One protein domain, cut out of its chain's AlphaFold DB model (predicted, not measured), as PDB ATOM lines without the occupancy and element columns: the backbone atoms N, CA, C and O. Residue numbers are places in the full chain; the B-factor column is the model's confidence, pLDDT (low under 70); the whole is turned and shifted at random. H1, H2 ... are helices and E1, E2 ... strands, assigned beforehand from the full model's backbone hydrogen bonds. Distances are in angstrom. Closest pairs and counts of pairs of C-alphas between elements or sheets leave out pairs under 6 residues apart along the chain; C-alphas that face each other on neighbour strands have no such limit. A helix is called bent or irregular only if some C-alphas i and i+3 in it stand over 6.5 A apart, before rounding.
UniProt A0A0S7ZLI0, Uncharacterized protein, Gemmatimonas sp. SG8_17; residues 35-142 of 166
ATOM      1  N   SER A  35     118.565 167.530 119.391       76.94
ATOM      2  CA  SER A  35     119.751 168.248 119.868       76.94
ATOM      3  C   SER A  35     120.326 167.555 121.100       76.94
ATOM      4  O   SER A  35     121.507 167.236 121.154       76.94
ATOM      5  N   PHE A  36     119.474 167.337 122.101       79.62
ATOM      6  CA  PHE A  36     119.795 166.643 123.342       79.62
ATOM      7  C   PHE A  36     118.495 166.275 124.062       79.62
ATOM      8  O   PHE A  36     117.416 166.785 123.747       79.62
ATOM      9  N   PHE A  37     118.604 165.398 125.051       82.12
ATOM     10  CA  PHE A  37     117.526 165.073 125.972       82.12
ATOM     11  C   PHE A  37     118.060 165.107 127.403       82.12
ATOM     12  O   PHE A  37     119.263 164.980 127.630       82.12
ATOM     13  N   VAL A  38     117.165 165.295 128.367       83.94
ATOM     14  CA  VAL A  38     117.497 165.331 129.792       83.94
ATOM     15  C   VAL A  38     116.591 164.393 130.564       83.94
ATOM     16  O   VAL A  38     115.405 164.258 130.264       83.94
ATOM     17  N   LEU A  39     117.155 163.756 131.580       83.62
ATOM     18  CA  LEU A  39     116.454 162.929 132.548       83.62
ATOM     19  C   LEU A  39     116.820 163.456 133.931       83.62
ATOM     20  O   LEU A  39     118.002 163.514 134.272       83.62
ATOM     21  N   VAL A  40     115.827 163.890 134.705       83.56
ATOM     22  CA  VAL A  40     116.078 164.674 135.913       83.56
ATOM     23  C   VAL A  40     115.292 164.118 137.088       83.56
ATOM     24  O   VAL A  40     114.075 163.979 137.030       83.56
ATOM     25  N   LYS A  41     116.013 163.867 138.184       85.38
ATOM     26  CA  LYS A  41     115.467 163.847 139.541       85.38
ATOM     27  C   LYS A  41     115.826 165.178 140.201       85.38
ATOM     28  O   LYS A  41     116.989 165.582 140.156       85.38
ATOM     29  N   SER A  42     114.853 165.867 140.783       81.56
ATOM     30  CA  SER A  42     115.052 167.164 141.432       81.56
ATOM     31  C   SER A  42     114.412 167.218 142.818       81.56
ATOM     32  O   SER A  42     113.527 166.431 143.154       81.56
ATOM     33  N   ASN A  43     114.871 168.185 143.619       81.62
ATOM     34  CA  ASN A  43     114.233 168.591 144.867       81.62
ATOM     35  C   ASN A  43     113.642 169.978 144.663       81.62
ATOM     36  O   ASN A  43     114.370 170.917 144.330       81.62
ATOM     37  N   ASN A  44     112.355 170.123 144.926       80.19
ATOM     38  CA  ASN A  44     111.670 171.394 144.806       80.19
ATOM     39  C   ASN A  44     111.571 172.066 146.177       80.19
ATOM     40  O   ASN A  44     111.129 171.459 147.155       80.19
ATOM     41  N   TYR A  45     111.954 173.340 146.227       82.12
ATOM     42  CA  TYR A  45     111.834 174.195 147.403       82.12
ATOM     43  C   TYR A  45     111.068 175.464 147.035       82.12
ATOM     44  O   TYR A  45     111.272 176.019 145.955       82.12
ATOM     45  N   SER A  46     110.227 175.955 147.940       80.25
ATOM     46  CA  SER A  46     109.777 177.346 147.900       80.25
ATOM     47  C   SER A  46     110.699 178.200 148.761       80.25
ATOM     48  O   SER A  46     111.221 177.740 149.778       80.25
ATOM     49  N   GLN A  47     110.897 179.450 148.352       85.12
ATOM     50  CA  GLN A  47     111.612 180.449 149.135       85.12
ATOM     51  C   GLN A  47     110.646 181.568 149.521       85.12
ATOM     52  O   GLN A  47     109.927 182.084 148.664       85.12
ATOM     53  N   ASP A  48     110.609 181.927 150.802       76.06
ATOM     54  CA  ASP A  48     109.808 183.056 151.277       76.06
ATOM     55  C   ASP A  48     110.522 184.410 151.080       76.06
ATOM     56  O   ASP A  48     111.670 184.486 150.635       76.06
ATOM     57  N   SER A  49     109.854 185.513 151.437       80.38
ATOM     58  CA  SER A  49     110.420 186.868 151.325       80.38
ATOM     59  C   SER A  49     111.632 187.127 152.230       80.38
ATOM     60  O   SER A  49     112.289 188.155 152.079       80.38
ATOM     61  N   LEU A  50     111.904 186.245 153.196       74.56
ATOM     62  CA  LEU A  50     113.053 186.309 154.102       74.56
ATOM     63  C   LEU A  50     114.189 185.373 153.660       74.56
ATOM     64  O   LEU A  50     115.225 185.316 154.322       74.56
ATOM     65  N   GLY A  51     114.015 184.655 152.548       69.50
ATOM     66  CA  GLY A  51     114.998 183.727 152.008       69.50
ATOM     67  C   GLY A  51     114.950 182.325 152.617       69.50
ATOM     68  O   GLY A  51     115.788 181.497 152.250       69.50
ATOM     69  N   GLN A  52     113.999 182.028 153.510       72.44
ATOM     70  CA  GLN A  52     113.879 180.703 154.120       72.44
ATOM     71  C   GLN A  52     113.332 179.700 153.106       72.44
ATOM     72  O   GLN A  52     112.346 179.967 152.418       72.44
ATOM     73  N   LEU A  53     113.986 178.539 153.024       72.19
ATOM     74  CA  LEU A  53     113.603 177.462 152.119       72.19
ATOM     75  C   LEU A  53     112.653 176.488 152.815       72.19
ATOM     76  O   LEU A  53     112.973 175.953 153.876       72.19
ATOM     77  N   THR A  54     111.520 176.206 152.177       79.44
ATOM     78  CA  THR A  54     110.609 175.125 152.565       79.44
ATOM     79  C   THR A  54     110.674 174.031 151.515       79.44
ATOM     80  O   THR A  54     110.438 174.281 150.334       79.44
ATOM     81  N   PHE A  55     111.011 172.815 151.940       82.56
ATOM     82  CA  PHE A  55     110.972 171.649 151.064       82.56
ATOM     83  C   PHE A  55     109.531 171.352 150.640       82.56
ATOM     84  O   PHE A  55     108.630 171.357 151.479       82.56
ATOM     85  N   LEU A  56     109.323 171.091 149.349       82.06
ATOM     86  CA  LEU A  56     108.006 170.803 148.786       82.06
ATOM     87  C   LEU A  56     107.859 169.328 148.425       82.06
ATOM     88  O   LEU A  56     106.934 168.671 148.892       82.06
ATOM     89  N   ASN A  57     108.735 168.827 147.555       87.00
ATOM     90  CA  ASN A  57     108.714 167.452 147.063       87.00
ATOM     91  C   ASN A  57     109.999 167.121 146.303       87.00
ATOM     92  O   ASN A  57     110.779 168.000 145.935       87.00
ATOM     93  N   TYR A  58     110.168 165.834 146.043       86.75
ATOM     94  CA  TYR A  58     111.018 165.332 144.979       86.75
ATOM     95  C   TYR A  58     110.214 165.276 143.677       86.75
ATOM     96  O   TYR A  58     109.011 165.016 143.710       86.75
ATOM     97  N   HIS A  59     110.851 165.492 142.531       87.56
ATOM     98  CA  HIS A  59     110.179 165.514 141.230       87.56
ATOM     99  C   HIS A  59     111.024 164.804 140.176       87.56
ATOM    100  O   HIS A  59     112.243 164.967 140.138       87.56
ATOM    101  N   PHE A  60     110.374 163.994 139.343       89.88
ATOM    102  CA  PHE A  60     110.985 163.442 138.141       89.88
ATOM    103  C   PHE A  60     110.404 164.105 136.902       89.88
ATOM    104  O   PHE A  60     109.185 164.146 136.738       89.88
ATOM    105  N   PHE A  61     111.266 164.516 135.982       90.81
ATOM    106  CA  PHE A  61     110.839 164.921 134.651       90.81
ATOM    107  C   PHE A  61     111.899 164.596 133.599       90.81
ATOM    108  O   PHE A  61     113.068 164.340 133.901       90.81
ATOM    109  N   SER A  62     111.473 164.598 132.340       88.81
ATOM    110  CA  SER A  62     112.367 164.434 131.199       88.81
ATOM    111  C   SER A  62     111.955 165.345 130.060       88.81
ATOM    112  O   SER A  62     110.762 165.547 129.834       88.81
ATOM    113  N   GLU A  63     112.938 165.858 129.325       87.94
ATOM    114  CA  GLU A  63     112.700 166.718 128.171       87.94
ATOM    115  C   GLU A  63     113.541 166.280 126.972       87.94
ATOM    116  O   GLU A  63     114.673 165.826 127.136       87.94
ATOM    117  N   ILE A  64     113.000 166.441 125.766       86.12
ATOM    118  CA  ILE A  64     113.724 166.276 124.501       86.12
ATOM    119  C   ILE A  64     113.679 167.602 123.755       86.12
ATOM    120  O   ILE A  64     112.602 168.156 123.520       86.12
ATOM    121  N   PHE A  65     114.846 168.077 123.340       86.12
ATOM    122  CA  PHE A  65     114.999 169.291 122.553       86.12
ATOM    123  C   PHE A  65     115.325 168.935 121.108       86.12
ATOM    124  O   PHE A  65     116.236 168.153 120.830       86.12
ATOM    125  N   VAL A  66     114.576 169.525 120.183       82.12
ATOM    126  CA  VAL A  66     114.643 169.230 118.749       82.12
ATOM    127  C   VAL A  66     115.526 170.273 118.060       82.12
ATOM    128  O   VAL A  66     115.506 171.449 118.424       82.12
ATOM    129  N   GLN A  67     116.341 169.851 117.093       80.31
ATOM    130  CA  GLN A  67     117.109 170.772 116.253       80.31
ATOM    131  C   GLN A  67     116.167 171.648 115.408       80.31
ATOM    132  O   GLN A  67     115.044 171.238 115.105       80.31
ATOM    133  N   PRO A  68     116.593 172.847 114.970       79.38
ATOM    134  CA  PRO A  68     115.810 173.641 114.031       79.38
ATOM    135  C   PRO A  68     115.446 172.838 112.772       79.38
ATOM    136  O   PRO A  68     116.322 172.377 112.048       79.38
ATOM    137  N   GLY A  69     114.147 172.688 112.505       79.62
ATOM    138  CA  GLY A  69     113.634 171.911 111.367       79.62
ATOM    139  C   GLY A  69     113.521 170.401 111.608       79.62
ATOM    140  O   GLY A  69     112.955 169.718 110.757       79.62
ATOM    141  N   GLY A  70     113.995 169.900 112.751       78.81
ATOM    142  CA  GLY A  70     113.801 168.515 113.155       78.81
ATOM    143  C   GLY A  70     112.357 168.232 113.559       78.81
ATOM    144  O   GLY A  70     111.589 169.139 113.902       78.81
ATOM    145  N   ARG A  71     111.971 166.957 113.518       77.06
ATOM    146  CA  ARG A  71     110.616 166.514 113.852       77.06
ATOM    147  C   ARG A  71     110.632 165.177 114.590       77.06
ATOM    148  O   ARG A  71     111.335 164.253 114.202       77.06
ATOM    149  N   ILE A  72     109.798 165.064 115.624       79.12
ATOM    150  CA  ILE A  72     109.539 163.808 116.335       79.12
ATOM    151  C   ILE A  72     108.095 163.391 116.046       79.12
ATOM    152  O   ILE A  72     107.156 164.107 116.392       79.12
ATOM    153  N   ASP A  73     107.909 162.233 115.411       75.94
ATOM    154  CA  ASP A  73     106.569 161.682 115.169       75.94
ATOM    155  C   ASP A  73     105.993 161.030 116.437       75.94
ATOM    156  O   ASP A  73     104.807 161.180 116.732       75.94
ATOM    157  N   SER A  74     106.835 160.338 117.213       78.94
ATOM    158  CA  SER A  74     106.512 159.845 118.553       78.94
ATOM    159  C   SER A  74     107.778 159.587 119.376       78.94
ATOM    160  O   SER A  74     108.828 159.247 118.835       78.94
ATOM    161  N   ALA A  75     107.673 159.731 120.697       82.00
ATOM    162  CA  ALA A  75     108.723 159.366 121.644       82.00
ATOM    163  C   ALA A  75     108.104 158.860 122.950       82.00
ATOM    164  O   ALA A  75     107.060 159.356 123.389       82.00
ATOM    165  N   SER A  76     108.760 157.896 123.594       85.19
ATOM    166  CA  SER A  76     108.354 157.375 124.900       85.19
ATOM    167  C   SER A  76     109.560 157.031 125.761       85.19
ATOM    168  O   SER A  76     110.553 156.508 125.262       85.19
ATOM    169  N   LEU A  77     109.454 157.282 127.062       83.19
ATOM    170  CA  LEU A  77     110.448 156.900 128.051       83.19
ATOM    171  C   LEU A  77     110.168 155.475 128.536       83.19
ATOM    172  O   LEU A  77     109.172 155.231 129.219       83.19
ATOM    173  N   ALA A  78     111.067 154.553 128.205       82.94
ATOM    174  CA  ALA A  78     111.117 153.219 128.785       82.94
ATOM    175  C   ALA A  78     112.253 153.159 129.815       82.94
ATOM    176  O   ALA A  78     113.322 153.731 129.610       82.94
ATOM    177  N   LEU A  79     112.011 152.482 130.935       76.44
ATOM    178  CA  LEU A  79     113.017 152.273 131.972       76.44
ATOM    179  C   LEU A  79     113.490 150.830 131.892       76.44
ATOM    180  O   LEU A  79     112.705 149.901 132.079       76.44
ATOM    181  N   ASP A  80     114.775 150.644 131.615       72.75
ATOM    182  CA  ASP A  80     115.342 149.304 131.534       72.75
ATOM    183  C   ASP A  80     115.269 148.581 132.881       72.75
ATOM    184  O   ASP A  80     115.453 149.186 133.944       72.75
ATOM    185  N   GLY A  81     114.955 147.289 132.827       71.69
ATOM    186  CA  GLY A  81     114.731 146.452 134.005       71.69
ATOM    187  C   GLY A  81     113.464 146.773 134.814       71.69
ATOM    188  O   GLY A  81     113.281 146.187 135.880       71.69
ATOM    189  N   VAL A  82     112.588 147.669 134.340       76.50
ATOM    190  CA  VAL A  82     111.312 147.994 134.995       76.50
ATOM    191  C   VAL A  82     110.152 147.584 134.088       76.50
ATOM    192  O   VAL A  82     109.946 148.169 133.027       76.50
ATOM    193  N   GLU A  83     109.348 146.609 134.522       83.12
ATOM    194  CA  GLU A  83     108.104 146.240 133.834       83.12
ATOM    195  C   GLU A  83     107.026 147.310 134.071       83.12
ATOM    196  O   GLU A  83     106.228 147.248 135.008       83.12
ATOM    197  N   ARG A  84     107.035 148.340 133.222       83.06
ATOM    198  CA  ARG A  84     106.054 149.429 133.174       83.06
ATOM    199  C   ARG A  84     105.798 149.799 131.714       83.06
ATOM    200  O   ARG A  84     106.710 149.753 130.894       83.06
ATOM    201  N   GLU A  85     104.570 150.213 131.412       88.06
ATOM    202  CA  GLU A  85     104.250 150.806 130.110       88.06
ATOM    203  C   GLU A  85     105.121 152.049 129.830       88.06
ATOM    204  O   GLU A  85     105.243 152.906 130.717       88.06
ATOM    205  N   PRO A  86     105.715 152.181 128.627       85.88
ATOM    206  CA  PRO A  86     106.506 153.353 128.269       85.88
ATOM    207  C   PRO A  86     105.711 154.650 128.427       85.88
ATOM    208  O   PRO A  86     104.565 154.757 127.988       85.88
ATOM    209  N   ILE A  87     106.328 155.660 129.039       89.19
ATOM    210  CA  ILE A  87     105.668 156.938 129.315       89.19
ATOM    211  C   ILE A  87     105.762 157.811 128.057       89.19
ATOM    212  O   ILE A  87     106.876 158.160 127.661       89.19
ATOM    213  N   PRO A  88     104.648 158.177 127.400       90.06
ATOM    214  CA  PRO A  88     104.705 158.977 126.184       90.06
ATOM    215  C   PRO A  88     105.158 160.405 126.493       90.06
ATOM    216  O   PRO A  88     104.692 161.021 127.454       90.06
ATOM    217  N   TYR A  89     106.025 160.954 125.645       92.06
ATOM    218  CA  TYR A  89     106.351 162.371 125.709       92.06
ATOM    219  C   TYR A  89     105.214 163.216 125.132       92.06
ATOM    220  O   TYR A  89     104.633 162.891 124.095       92.06
ATOM    221  N   VAL A  90     104.938 164.342 125.785       92.44
ATOM    222  CA  VAL A  90     103.957 165.330 125.338       92.44
ATOM    223  C   VAL A  90     104.673 166.453 124.597       92.44
ATOM    224  O   VAL A  90     105.582 167.069 125.149       92.44
ATOM    225  N   ASP A  91     104.241 166.747 123.373       90.81
ATOM    226  CA  ASP A  91     104.708 167.908 122.614       90.81
ATOM    227  C   ASP A  91     104.255 169.216 123.292       90.81
ATOM    228  O   ASP A  91     103.063 169.427 123.541       90.81
ATOM    229  N   ARG A  92     105.213 170.095 123.613       88.62
ATOM    230  CA  ARG A  92     104.984 171.434 124.182       88.62
ATOM    231  C   ARG A  92     105.378 172.565 123.226       88.62
ATOM    232  O   ARG A  92     105.506 173.716 123.641       88.62
ATOM    233  N   GLY A  93     105.555 172.257 121.945       84.44
ATOM    234  CA  GLY A  93     105.832 173.188 120.856       84.44
ATOM    235  C   GLY A  93     107.321 173.356 120.557       84.44
ATOM    236  O   GLY A  93     107.725 173.241 119.405       84.44
ATOM    237  N   ASN A  94     108.150 173.638 121.567       80.81
ATOM    238  CA  ASN A  94     109.606 173.795 121.402       80.81
ATOM    239  C   ASN A  94     110.435 172.647 122.002       80.81
ATOM    240  O   ASN A  94     111.640 172.575 121.772       80.81
ATOM    241  N   HIS A  95     109.806 171.781 122.789       85.25
ATOM    242  CA  HIS A  95     110.399 170.594 123.392       85.25
ATOM    243  C   HIS A  95     109.294 169.572 123.662       85.25
ATOM    244  O   HIS A  95     108.105 169.900 123.671       85.25
ATOM    245  N   TYR A  96     109.703 168.339 123.916       88.56
ATOM    246  CA  TYR A  96     108.825 167.254 124.328       88.56
ATOM    247  C   TYR A  96     109.067 166.972 125.804       88.56
ATOM    248  O   TYR A  96     110.219 166.957 126.223       88.56
ATOM    249  N   TYR A  97     108.015 166.750 126.589       91.00
ATOM    250  CA  TYR A  97     108.087 166.688 128.053       91.00
ATOM    251  C   TYR A  97     107.412 165.433 128.619       91.00
ATOM    252  O   TYR A  97     106.310 165.074 128.197       91.00
ATOM    253  N   VAL A  98     108.027 164.822 129.631       92.44
ATOM    254  CA  VAL A  98     107.429 163.795 130.499       92.44
ATOM    255  C   VAL A  98     107.317 164.334 131.920       92.44
ATOM    256  O   VAL A  98     108.318 164.724 132.520       92.44
ATOM    257  N   GLU A  99     106.098 164.288 132.463       92.75
ATOM    258  CA  GLU A  99     105.840 164.474 133.892       92.75
ATOM    259  C   GLU A  99     105.948 163.120 134.597       92.75
ATOM    260  O   GLU A  99     105.089 162.259 134.405       92.75
ATOM    261  N   GLY A 100     107.005 162.914 135.382       89.88
ATOM    262  CA  GLY A 100     107.237 161.646 136.072       89.88
ATOM    263  C   GLY A 100     106.672 161.566 137.481       89.88
ATOM    264  O   GLY A 100     106.754 160.496 138.092       89.88
ATOM    265  N   GLY A 101     106.097 162.656 137.986       92.44
ATOM    266  CA  GLY A 101     105.401 162.704 139.259       92.44
ATOM    267  C   GLY A 101     106.206 163.346 140.384       92.44
ATOM    268  O   GLY A 101     107.421 163.546 140.307       92.44
ATOM    269  N   HIS A 102     105.481 163.646 141.459       92.75
ATOM    270  CA  HIS A 102     106.007 164.237 142.681       92.75
ATOM    271  C   HIS A 102     105.999 163.207 143.808       92.75
ATOM    272  O   HIS A 102     105.003 162.510 144.008       92.75
ATOM    273  N   PHE A 103     107.089 163.147 144.564       93.94
ATOM    274  CA  PHE A 103     107.314 162.157 145.614       93.94
ATOM    275  C   PHE A 103     107.626 162.847 146.937       93.94
ATOM    276  O   PHE A 103     108.231 163.923 146.972       93.94
ATOM    277  N   ASN A 104     107.224 162.221 148.041       92.50
ATOM    278  CA  ASN A 104     107.432 162.790 149.375       92.50
ATOM    279  C   ASN A 104     108.780 162.376 149.970       92.50
ATOM    280  O   ASN A 104     109.262 163.003 150.914       92.50
ATOM    281  N   SER A 105     109.404 161.334 149.417       89.50
ATOM    282  CA  SER A 105     110.703 160.839 149.853       89.50
ATOM    283  C   SER A 105     111.608 160.475 148.679       89.50
ATOM    284  O   SER A 105     111.152 160.201 147.567       89.50
ATOM    285  N   LEU A 106     112.911 160.455 148.959       84.94
ATOM    286  CA  LEU A 106     113.917 160.004 148.006       84.94
ATOM    287  C   LEU A 106     113.774 158.505 147.703       84.94
ATOM    288  O   LEU A 106     113.935 158.097 146.561       84.94
ATOM    289  N   GLU A 107     113.403 157.702 148.704       89.19
ATOM    290  CA  GLU A 107     113.160 156.262 148.551       89.19
ATOM    291  C   GLU A 107     112.020 155.979 147.562       89.19
ATOM    292  O   GLU A 107     112.161 155.126 146.690       89.19
ATOM    293  N   GLU A 108     110.916 156.731 147.644       92.06
ATOM    294  CA  GLU A 108     109.803 156.616 146.692       92.06
ATOM    295  C   GLU A 108     110.228 156.988 145.264       92.06
ATOM    296  O   GLU A 108     109.891 156.280 144.312       92.06
ATOM    297  N   LEU A 109     110.988 158.078 145.110       89.00
ATOM    298  CA  LEU A 109     111.518 158.517 143.818       89.00
ATOM    299  C   LEU A 109     112.475 157.476 143.212       89.00
ATOM    300  O   LEU A 109     112.412 157.198 142.012       89.00
ATOM    301  N   ASP A 110     113.343 156.885 144.030       86.56
ATOM    302  CA  ASP A 110     114.324 155.889 143.600       86.56
ATOM    303  C   ASP A 110     113.681 154.552 143.263       86.56
ATOM    304  O   ASP A 110     114.027 153.953 142.247       86.56
ATOM    305  N   ALA A 111     112.675 154.127 144.026       87.75
ATOM    306  CA  ALA A 111     111.867 152.967 143.673       87.75
ATOM    307  C   ALA A 111     111.111 153.181 142.349       87.75
ATOM    308  O   ALA A 111     110.963 152.249 141.559       87.75
ATOM    309  N   ALA A 112     110.644 154.407 142.081       88.94
ATOM    310  CA  ALA A 112     109.933 154.733 140.848       88.94
ATOM    311  C   ALA A 112     110.852 154.849 139.616       88.94
ATOM    312  O   ALA A 112     110.385 154.559 138.507       88.94
ATOM    313  N   TYR A 113     112.114 155.259 139.811       86.12
ATOM    314  CA  TYR A 113     113.114 155.526 138.765       86.12
ATOM    315  C   TYR A 113     114.530 155.040 139.161       86.12
ATOM    316  O   TYR A 113     115.448 155.855 139.312       86.12
ATOM    317  N   PRO A 114     114.755 153.721 139.302       77.12
ATOM    318  CA  PRO A 114     115.972 153.167 139.917       77.12
ATOM    319  C   PRO A 114     117.261 153.378 139.108       77.12
ATOM    320  O   PRO A 114     118.344 153.416 139.680       77.12
ATOM    321  N   ASN A 115     117.152 153.568 137.789       71.88
ATOM    322  CA  ASN A 115     118.292 153.552 136.860       71.88
ATOM    323  C   ASN A 115     118.579 154.912 136.205       71.88
ATOM    324  O   ASN A 115     119.321 154.989 135.237       71.88
ATOM    325  N   VAL A 116     117.970 155.999 136.673       65.44
ATOM    326  CA  VAL A 116     118.040 157.270 135.931       65.44
ATOM    327  C   VAL A 116     119.142 158.193 136.451       65.44
ATOM    328  O   VAL A 116     119.920 158.737 135.676       65.44
ATOM    329  N   VAL A 117     119.229 158.348 137.770       67.50
ATOM    330  CA  VAL A 117     120.236 159.152 138.477       67.50
ATOM    331  C   VAL A 117     120.417 158.521 139.856       67.50
ATOM    332  O   VAL A 117     119.414 158.131 140.463       67.50
ATOM    333  N   ASP A 118     121.656 158.415 140.341       63.78
ATOM    334  CA  ASP A 118     121.922 157.980 141.713       63.78
ATOM    335  C   ASP A 118     121.659 159.152 142.660       63.78
ATOM    336  O   ASP A 118     122.152 160.266 142.450       63.78
ATOM    337  N   SER A 119     120.870 158.919 143.697       61.91
ATOM    338  CA  SER A 119     120.547 159.932 144.690       61.91
ATOM    339  C   SER A 119     120.956 159.483 146.070       61.91
ATOM    340  O   SER A 119     120.711 158.364 146.507       61.91
ATOM    341  N   ARG A 120     121.574 160.406 146.799       63.47
ATOM    342  CA  ARG A 120     122.034 160.156 148.160       63.47
ATOM    343  C   ARG A 120     121.869 161.391 149.014       63.47
ATOM    344  O   ARG A 120     122.132 162.506 148.574       63.47
ATOM    345  N   ILE A 121     121.512 161.191 150.273       64.38
ATOM    346  CA  ILE A 121     121.573 162.255 151.270       64.38
ATOM    347  C   ILE A 121     122.979 162.256 151.870       64.38
ATOM    348  O   ILE A 121     123.398 161.284 152.495       64.38
ATOM    349  N   VAL A 122     123.712 163.355 151.696       55.78
ATOM    350  CA  VAL A 122     125.041 163.562 152.283       55.78
ATOM    351  C   VAL A 122     124.942 164.725 153.261       55.78
ATOM    352  O   VAL A 122     124.619 165.843 152.877       55.78
ATOM    353  N   HIS A 123     125.170 164.454 154.548       68.88
ATOM    354  CA  HIS A 123     125.063 165.448 155.627       68.88
ATOM    355  C   HIS A 123     123.715 166.199 155.677       68.88
ATOM    356  O   HIS A 123     123.670 167.385 155.991       68.88
ATOM    357  N   GLY A 124     122.609 165.515 155.371       61.84
ATOM    358  CA  GLY A 124     121.266 166.113 155.381       61.84
ATOM    359  C   GLY A 124     120.904 166.894 154.114       61.84
ATOM    360  O   GLY A 124     119.798 167.419 154.030       61.84
ATOM    361  N   VAL A 125     121.793 166.938 153.118       58.84
ATOM    362  CA  VAL A 125     121.532 167.537 151.805       58.84
ATOM    363  C   VAL A 125     121.307 166.414 150.790       58.84
ATOM    364  O   VAL A 125     122.205 165.581 150.619       58.84
ATOM    365  N   PRO A 126     120.152 166.347 150.108       57.56
ATOM    366  CA  PRO A 126     119.973 165.394 149.026       57.56
ATOM    367  C   PRO A 126     120.788 165.847 147.810       57.56
ATOM    368  O   PRO A 126     120.604 166.946 147.288       57.56
ATOM    369  N   GLY A 127     121.720 164.997 147.389       56.09
ATOM    370  CA  GLY A 127     122.540 165.165 146.202       56.09
ATOM    371  C   GLY A 127     122.152 164.152 145.133       56.09
ATOM    372  O   GLY A 127     121.989 162.966 145.420       56.09
ATOM    373  N   PHE A 128     122.059 164.628 143.897       60.72
ATOM    374  CA  PHE A 128     121.869 163.812 142.706       60.72
ATOM    375  C   PHE A 128     123.205 163.700 141.976       60.72
ATOM    376  O   PHE A 128     123.852 164.710 141.704       60.72
ATOM    377  N   THR A 129     123.647 162.480 141.698       54.53
ATOM    378  CA  THR A 129     124.850 162.195 140.916       54.53
ATOM    379  C   THR A 129     124.426 161.408 139.688       54.53
ATOM    380  O   THR A 129     124.019 160.252 139.787       54.53
ATOM    381  N   SER A 130     124.495 162.027 138.510       51.00
ATOM    382  CA  SER A 130     124.304 161.294 137.261       51.00
ATOM    383  C   SER A 130     125.577 160.496 136.977       51.00
ATOM    384  O   SER A 130     126.565 161.040 136.484       51.00
ATOM    385  N   TYR A 131     125.580 159.207 137.301       43.00
ATOM    386  CA  TYR A 131     126.438 158.281 136.570       43.00
ATOM    387  C   TYR A 131     125.829 158.085 135.181       43.00
ATOM    388  O   TYR A 131     124.611 158.170 135.028       43.00
ATOM    389  N   ALA A 132     126.658 157.837 134.167       39.69
ATOM    390  CA  ALA A 132     126.174 157.405 132.863       39.69
ATOM    391  C   ALA A 132     125.551 156.002 133.002       39.69
ATOM    392  O   ALA A 132     126.189 154.998 132.701       39.69
ATOM    393  N   THR A 133     124.329 155.918 133.530       38.97
ATOM    394  CA  THR A 133     123.532 154.696 133.492       38.97
ATOM    395  C   THR A 133     122.885 154.605 132.121       38.97
ATOM    396  O   THR A 133     122.293 155.567 131.631       38.97
ATOM    397  N   ALA A 134     122.999 153.435 131.494       38.53
ATOM    398  CA  ALA A 134     122.308 153.127 130.254       38.53
ATOM    399  C   ALA A 134     120.788 153.133 130.497       38.53
ATOM    400  O   ALA A 134     120.210 152.142 130.927       38.53
ATOM    401  N   THR A 135     120.135 154.266 130.241       41.94
ATOM    402  CA  THR A 135     118.688 154.298 130.015       41.94
ATOM    403  C   THR A 135     118.483 153.978 128.541       41.94
ATOM    404  O   THR A 135     118.882 154.760 127.678       41.94
ATOM    405  N   TYR A 136     117.926 152.805 128.237       42.44
ATOM    406  CA  TYR A 136     117.605 152.449 126.860       42.44
ATOM    407  C   TYR A 136     116.414 153.281 126.407       42.44
ATOM    408  O   TYR A 136     115.328 153.214 126.979       42.44
ATOM    409  N   PHE A 137     116.645 154.089 125.383       46.62
ATOM    410  CA  PHE A 137     115.672 155.018 124.851       46.62
ATOM    411  C   PHE A 137     115.346 154.604 123.418       46.62
ATOM    412  O   PHE A 137     116.242 154.554 122.576       46.62
ATOM    413  N   ASP A 138     114.084 154.259 123.154       40.66
ATOM    414  CA  ASP A 138     113.613 154.023 121.789       40.66
ATOM    415  C   ASP A 138     113.129 155.351 121.214       40.66
ATOM    416  O   ASP A 138     112.105 155.912 121.620       40.66
ATOM    417  N   LEU A 139     113.921 155.868 120.288       49.06
ATOM    418  CA  LEU A 139     113.637 157.081 119.560       49.06
ATOM    419  C   LEU A 139     113.439 156.753 118.090       49.06
ATOM    420  O   LEU A 139     114.303 156.159 117.442       49.06
ATOM    421  N   ARG A 140     112.321 157.216 117.537       43.72
ATOM    422  CA  ARG A 140     112.063 157.162 116.102       43.72
ATOM    423  C   ARG A 140     111.995 158.574 115.552       43.72
ATOM    424  O   ARG A 140     111.003 159.272 115.742       43.72
ATOM    425  N   THR A 141     113.049 158.974 114.853       41.91
ATOM    426  CA  THR A 141     113.112 160.252 114.142       41.91
ATOM    427  C   THR A 141     113.073 160.020 112.641       41.91
ATOM    428  O   THR A 141     113.660 159.061 112.136       41.91
ATOM    429  N   THR A 142     112.358 160.874 111.919       46.47
ATOM    430  CA  THR A 142     112.186 160.777 110.469       46.47
ATOM    431  C   THR A 142     112.804 162.012 109.811       46.47
ATOM    432  O   THR A 142     112.142 163.020 109.582       46.47
TER     433      THR A 142
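What this domain is: This is residues 35 to 142 of the 166 residues of an uncharacterized protein of Gemmatimonas sp. SG8_17 (UniProt A0A0S7ZLI0). A long, twisted sheet of three strands is the main part; two of them, E1 and E2, form a hairpin bent like a wide V, with the helix H1 and the small hairpin E5 and E6 on the outer side of the bend. Toward the other end of the sheet, the strands E3 and E7 make a loose pair. The printed part has 108 residues, with one named helix and seven named strands in the order E1 E2 E3 E4 H1 E5 E6 E7. The large sheet has the order E1, E2, E4, all antiparallel, and the class is mostly strand. The whole is only just compact, close to loose, with a radius of gyration of the C-alphas of 15.7 A and spans of 49 by 35 by 22 A.

How they stand to each other: E1, residues 35 to 47, and E2, residues 53 to 66, form an antiparallel hairpin at 165 degrees, with N 38 and O 63 at 2.8 A. E1 bends by 69 degrees at residue 41, and E2 by 76 degrees at residue 56. E3, residues 72 to 77, follows over a tight link. E4, residues 95 to 103, is antiparallel to E2 at 152 degrees, with N 98 and O 62 at 2.8 A; E1 and E4 are the edge strands. H1, residues 106 to 112, is on this sheet at a height over the sheet of 9.0 A, over E2 and only just over E4, with 3 of its C-alphas there. On the local plane it runs only just slantwise to the strands, at 31 degrees to E2; the closest C-alphas of the two, Tyr 58 and Leu 106, are 6.8 A apart. In H1 every O i to N i+4 pair is within hydrogen-bond range. E5, residues 118 to 122, and E6, residues 125 to 129, form a hairpin, with N 127 and O 120 at 2.8 A. The closest C-alphas of E1 and E6, Lys 41 and Phe 128, are 7.1 A apart. E7, residues 138 to 141, is antiparallel to E3 at 169 degrees, without a backbone N and O pair within hydrogen-bond range.

Where its parts are: E1 begins at C-alpha 35 (119.751, 168.248, 119.868) and is 32.7 A long. E2 measures 34.4 A, E3 13.6 A, E4 24.0 A, H1 9.7 A, E5 12.4 A, E6 12.6 A and E7 9.9 A. E7 ends at C-alpha 141 (113.112, 160.252, 114.142).

The domain as a whole: The two C-alphas farthest apart, Leu 50 and Thr 142, are 50.6 A apart. The printed part has no cut. The link from E3 to E4, 17 residues, is long. Mean pLDDT of the printed part is 76.1; residue 51 and residues 116 to 142 are under 70.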